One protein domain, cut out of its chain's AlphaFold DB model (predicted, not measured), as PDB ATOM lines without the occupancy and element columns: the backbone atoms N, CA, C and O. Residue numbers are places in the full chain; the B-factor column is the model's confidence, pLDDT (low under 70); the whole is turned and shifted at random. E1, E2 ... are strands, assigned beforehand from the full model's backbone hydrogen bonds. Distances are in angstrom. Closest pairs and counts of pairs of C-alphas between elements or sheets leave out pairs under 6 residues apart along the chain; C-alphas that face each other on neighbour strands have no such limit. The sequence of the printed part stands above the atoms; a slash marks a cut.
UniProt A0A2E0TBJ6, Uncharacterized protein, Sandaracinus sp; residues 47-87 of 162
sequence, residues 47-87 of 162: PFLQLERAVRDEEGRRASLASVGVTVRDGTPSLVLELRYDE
ATOM      1  N   PRO A  47     105.811 155.588 144.889       75.38
ATOM      2  CA  PRO A  47     106.386 154.393 145.510       75.38
ATOM      3  C   PRO A  47     107.132 153.476 144.531       75.38
ATOM      4  O   PRO A  47     107.868 152.595 144.966       75.38
ATOM      5  N   PHE A  48     106.950 153.666 143.222       77.50
ATOM      6  CA  PHE A  48     107.706 152.957 142.190       77.50
ATOM      7  C   PHE A  48     109.109 153.550 141.954       77.50
ATOM      8  O   PHE A  48     109.962 152.860 141.408       77.50
ATOM      9  N   LEU A  49     109.364 154.787 142.395       78.25
ATOM     10  CA  LEU A  49     110.642 155.502 142.275       78.25
ATOM     11  C   LEU A  49     111.462 155.384 143.564       78.25
ATOM     12  O   LEU A  49     111.789 156.371 144.216       78.25
ATOM     13  N   GLN A  50     111.770 154.153 143.964       80.88
ATOM     14  CA  GLN A  50     112.702 153.915 145.067       80.88
ATOM     15  C   GLN A  50     114.131 153.920 144.514       80.88
ATOM     16  O   GLN A  50     114.471 153.041 143.725       80.88
ATOM     17  N   LEU A  51     114.950 154.893 144.935       75.19
ATOM     18  CA  LEU A  51     116.326 155.105 144.447       75.19
ATOM     19  C   LEU A  51     117.226 153.864 144.611       75.19
ATOM     20  O   LEU A  51     118.095 153.609 143.790       75.19
ATOM     21  N   GLU A  52     116.969 153.044 145.629       74.25
ATOM     22  CA  GLU A  52     117.779 151.859 145.943       74.25
ATOM     23  C   GLU A  52     117.317 150.577 145.232       74.25
ATOM     24  O   GLU A  52     117.900 149.507 145.421       74.25
ATOM     25  N   ARG A  53     116.261 150.637 144.410       81.50
ATOM     26  CA  ARG A  53     115.812 149.462 143.657       81.50
ATOM     27  C   ARG A  53     116.581 149.321 142.354       81.50
ATOM     28  O   ARG A  53     116.682 150.255 141.565       81.50
ATOM     29  N   ALA A  54     117.044 148.100 142.104       88.06
ATOM     30  CA  ALA A  54     117.582 147.723 140.809       88.06
ATOM     31  C   ALA A  54     116.470 147.739 139.751       88.06
ATOM     32  O   ALA A  54     115.412 147.132 139.933       88.06
ATOM     33  N   VAL A  55     116.741 148.410 138.639       90.44
ATOM     34  CA  VAL A  55     115.912 148.439 137.436       90.44
ATOM     35  C   VAL A  55     116.585 147.560 136.381       90.44
ATOM     36  O   VAL A  55     117.809 147.426 136.368       90.44
ATOM     37  N   ARG A  56     115.791 146.920 135.521       91.94
ATOM     38  CA  ARG A  56     116.296 146.222 134.335       91.94
ATOM     39  C   ARG A  56     115.750 146.883 133.083       91.94
ATOM     40  O   ARG A  56     114.575 147.248 133.068       91.94
ATOM     41  N   ASP A  57     116.599 147.040 132.078       92.19
ATOM     42  CA  ASP A  57     116.164 147.471 130.751       92.19
ATOM     43  C   ASP A  57     115.611 146.295 129.928       92.19
ATOM     44  O   ASP A  57     115.505 145.164 130.414       92.19
ATOM     45  N   GLU A  58     115.217 146.570 128.684       93.00
ATOM     46  CA  GLU A  58     114.651 145.571 127.768       93.00
ATOM     47  C   GLU A  58     115.657 144.468 127.394       93.00
ATOM     48  O   GLU A  58     115.256 143.347 127.088       93.00
ATOM     49  N   GLU A  59     116.957 144.755 127.493       93.19
ATOM     50  CA  GLU A  59     118.055 143.808 127.271       93.19
ATOM     51  C   GLU A  59     118.388 142.996 128.537       93.19
ATOM     52  O   GLU A  59     119.232 142.102 128.518       93.19
ATOM     53  N   GLY A  60     117.718 143.284 129.659       93.69
ATOM     54  CA  GLY A  60     117.928 142.625 130.942       93.69
ATOM     55  C   GLY A  60     119.133 143.142 131.731       93.69
ATOM     56  O   GLY A  60     119.429 142.590 132.797       93.69
ATOM     57  N   ARG A  61     119.806 144.204 131.266       92.62
ATOM     58  CA  ARG A  61     120.938 144.817 131.971       92.62
ATOM     59  C   ARG A  61     120.455 145.482 133.247       92.62
ATOM     60  O   ARG A  61     119.404 146.120 133.281       92.62
ATOM     61  N   ARG A  62     121.234 145.326 134.315       93.50
ATOM     62  CA  ARG A  62     120.914 145.884 135.628       93.50
ATOM     63  C   ARG A  62     121.417 147.324 135.731       93.50
ATOM     64  O   ARG A  62     122.580 147.597 135.447       93.50
ATOM     65  N   ALA A  63     120.548 148.213 136.193       92.94
ATOM     66  CA  ALA A  63     120.878 149.587 136.532       92.94
ATOM     67  C   ALA A  63     120.317 149.967 137.906       92.94
ATOM     68  O   ALA A  63     119.385 149.345 138.421       92.94
ATOM     69  N   SER A  64     120.878 151.014 138.491       91.69
ATOM     70  CA  SER A  64     120.376 151.701 139.676       91.69
ATOM     71  C   SER A  64     119.861 153.087 139.291       91.69
ATOM     72  O   SER A  64     120.323 153.693 138.321       91.69
ATOM     73  N   LEU A  65     118.868 153.586 140.026       91.88
ATOM     74  CA  LEU A  65     118.316 154.919 139.805       91.88
ATOM     75  C   LEU A  65     119.214 155.952 140.498       91.88
ATOM     76  O   LEU A  65     119.248 156.026 141.723       91.88
ATOM     77  N   ALA A  66     119.945 156.738 139.712       90.50
ATOM     78  CA  ALA A  66     120.922 157.700 140.213       90.50
ATOM     79  C   ALA A  66     120.284 159.032 140.613       90.50
ATOM     80  O   ALA A  66     120.630 159.599 141.648       90.50
ATOM     81  N   SER A  67     119.346 159.530 139.805       89.44
ATOM     82  CA  SER A  67     118.646 160.784 140.075       89.44
ATOM     83  C   SER A  67     117.227 160.778 139.499       89.44
ATOM     84  O   SER A  67     116.908 160.052 138.551       89.44
ATOM     85  N   VAL A  68     116.350 161.577 140.113       89.94
ATOM     86  CA  VAL A  68     114.979 161.825 139.650       89.94
ATOM     87  C   VAL A  68     114.774 163.328 139.580       89.94
ATOM     88  O   VAL A  68     114.832 164.015 140.598       89.94
ATOM     89  N   GLY A  69     114.515 163.827 138.378       89.31
ATOM     90  CA  GLY A  69     114.172 165.217 138.120       89.31
ATOM     91  C   GLY A  69     112.714 165.369 137.701       89.31
ATOM     92  O   GLY A  69     112.105 164.454 137.144       89.31
ATOM     93  N   VAL A  70     112.163 166.557 137.932       91.62
ATOM     94  CA  VAL A  70     110.900 166.993 137.329       91.62
ATOM     95  C   VAL A  70     111.213 168.183 136.437       91.62
ATOM     96  O   VAL A  70     111.831 169.146 136.881       91.62
ATOM     97  N   THR A  71     110.782 168.120 135.185       93.19
ATOM     98  CA  THR A  71     110.833 169.246 134.249       93.19
ATOM     99  C   THR A  71     109.427 169.572 133.768       93.19
ATOM    100  O   THR A  71     108.570 168.693 133.733       93.19
ATOM    101  N   VAL A  72     109.160 170.824 133.413       94.50
ATOM    102  CA  VAL A  72     107.866 171.241 132.866       94.50
ATOM    103  C   VAL A  72     108.089 171.729 131.447       94.50
ATOM    104  O   VAL A  72     108.862 172.655 131.220       94.50
ATOM    105  N   ARG A  73     107.399 171.108 130.491       92.69
ATOM    106  CA  ARG A  73     107.440 171.485 129.077       92.69
ATOM    107  C   ARG A  73     106.015 171.665 128.576       92.69
ATOM    108  O   ARG A  73     105.192 170.773 128.757       92.69
ATOM    109  N   ASP A  74     105.723 172.825 127.989       94.56
ATOM    110  CA  ASP A  74     104.400 173.158 127.442       94.56
ATOM    111  C   ASP A  74     103.262 172.942 128.467       94.56
ATOM    112  O   ASP A  74     102.223 172.353 128.173       94.56
ATOM    113  N   GLY A  75     103.504 173.337 129.724       87.81
ATOM    114  CA  GLY A  75     102.556 173.166 130.836       87.81
ATOM    115  C   GLY A  75     102.387 171.725 131.336       87.81
ATOM    116  O   GLY A  75     101.598 171.485 132.246       87.81
ATOM    117  N   THR A  76     103.132 170.763 130.786       89.56
ATOM    118  CA  THR A  76     103.070 169.350 131.177       89.56
ATOM    119  C   THR A  76     104.300 168.961 132.006       89.56
ATOM    120  O   THR A  76     105.427 169.071 131.508       89.56
ATOM    121  N   PRO A  77     104.136 168.475 133.253       89.06
ATOM    122  CA  PRO A  77     105.253 167.958 134.034       89.06
ATOM    123  C   PRO A  77     105.725 166.606 133.477       89.06
ATOM    124  O   PRO A  77     104.926 165.710 133.209       89.06
ATOM    125  N   SER A  78     107.036 166.456 133.327       89.69
ATOM    126  CA  SER A  78     107.730 165.244 132.894       89.69
ATOM    127  C   SER A  78     108.713 164.797 133.971       89.69
ATOM    128  O   SER A  78     109.438 165.617 134.536       89.69
ATOM    129  N   LEU A  79     108.753 163.492 134.240       90.38
ATOM    130  CA  LEU A  79     109.756 162.881 135.110       90.38
ATOM    131  C   LEU A  79     110.978 162.492 134.276       90.38
ATOM    132  O   LEU A  79     110.841 161.786 133.278       90.38
ATOM    133  N   VAL A  80     112.158 162.938 134.698       92.19
ATOM    134  CA  VAL A  80     113.445 162.580 134.095       92.19
ATOM    135  C   VAL A  80     114.159 161.636 135.050       92.19
ATOM    136  O   VAL A  80     114.339 161.969 136.220       92.19
ATOM    137  N   LEU A  81     114.525 160.452 134.563       92.19
ATOM    138  CA  LEU A  81     115.189 159.416 135.349       92.19
ATOM    139  C   LEU A  81     116.598 159.217 134.810       92.19
ATOM    140  O   LEU A  81     116.766 158.899 133.634       92.19
ATOM    141  N   GLU A  82     117.597 159.384 135.667       92.25
ATOM    142  CA  GLU A  82     118.979 159.047 135.343       92.25
ATOM    143  C   GLU A  82     119.288 157.664 135.910       92.25
ATOM    144  O   GLU A  82     119.146 157.427 137.113       92.25
ATOM    145  N   LEU A  83     119.695 156.743 135.042       93.38
ATOM    146  CA  LEU A  83     120.048 155.378 135.414       93.38
ATOM    147  C   LEU A  83     121.561 155.195 135.306       93.38
ATOM    148  O   LEU A  83     122.169 155.600 134.317       93.38
ATOM    149  N   ARG A  84     122.160 154.550 136.307       92.50
ATOM    150  CA  ARG A  84     123.555 154.102 136.275       92.50
ATOM    151  C   ARG A  84     123.586 152.594 136.165       92.50
ATOM    152  O   ARG A  84     123.080 151.901 137.046       92.50
ATOM    153  N   TYR A  85     124.146 152.095 135.076       93.06
ATOM    154  CA  TYR A  85     124.316 150.664 134.877       93.06
ATOM    155  C   TYR A  85     125.395 150.132 135.818       93.06
ATOM    156  O   TYR A  85     126.416 150.784 136.033       93.06
ATOM    157  N   ASP A  86     125.150 148.961 136.403       87.88
ATOM    158  CA  ASP A  86     126.148 148.301 137.238       87.88
ATOM    159  C   ASP A  86     127.252 147.774 136.309       87.88
ATOM    160  O   ASP A  86     127.098 146.717 135.702       87.88
ATOM    161  N   GLU A  87     128.377 148.486 136.205       77.50
ATOM    162  CA  GLU A  87     129.553 148.075 135.416       77.50
ATOM    163  C   GLU A  87     130.310 146.889 136.039       77.50
ATOM    164  O   GLU A  87     131.522 146.769 135.896       77.50
TER     165      GLU A  87
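What this domain is: This is residues 47 to 87 of the 162 residues of an uncharacterized protein of Sandaracinus sp (UniProt A0A2E0TBJ6). Picture a long two-stranded ribbon, the hairpin of E2 and E3, with the short strand E1 side by side with the first residues of E2 at one end. At the other end the tip of the hairpin sticks out, residues 72 to 77 standing free. The printed part has 41 residues with three named strands, in the order E1, E2, E3 along the chain, and no named helix; the class is all strand. The sheet's order is E1, E2, E3, antiparallel throughout, and it forms a meander, each strand the antiparallel neighbour of the one before. The whole is loose, with a radius of gyration of the C-alphas of 12.0 A, and elongated, spanning 36 by 20 by 16 A.

Where its parts are: Find C-alpha 62 at (120.914, 145.884, 135.628); from there E2, residues 62 to 73, runs 29.7 A to C-alpha 73 at (107.440, 171.485, 129.077). E3, residues 76 to 85, returns over 28.5 A to C-alpha 85 at (124.316, 150.664, 134.877). Look back to residues 54 to 56 for E1, 6.8 A long.

How they stand to each other: Start at E2, the inner strand, which bends by 63 degrees at residue 66. E2 and E3 are antiparallel, with 159 degrees between their directions; C-alphas 69 and 80 face each other at 4.9 A. Look there for N 69 and O 80, within hydrogen-bond range at 2.9 A, and nearer the tip for N 78 and O 71 at 2.7 A. E1 and E2 form a hairpin too: C-alphas 56 and 62 face each other at 4.8 A, and N 55 and O 63 are within hydrogen-bond range at 2.8 A. E1 and E3 are the edge strands.

The domain as a whole: The sheet is only just strongly twisted, its C-alphas lying up to 4.4 A off the best plane. The two C-alphas farthest apart, those of Gly 75 and Glu 87, are 37.1 A apart. Both links are tight, and the printed part has no cut. The mean pLDDT of the printed part is 88.8, and no printed residue is under 70.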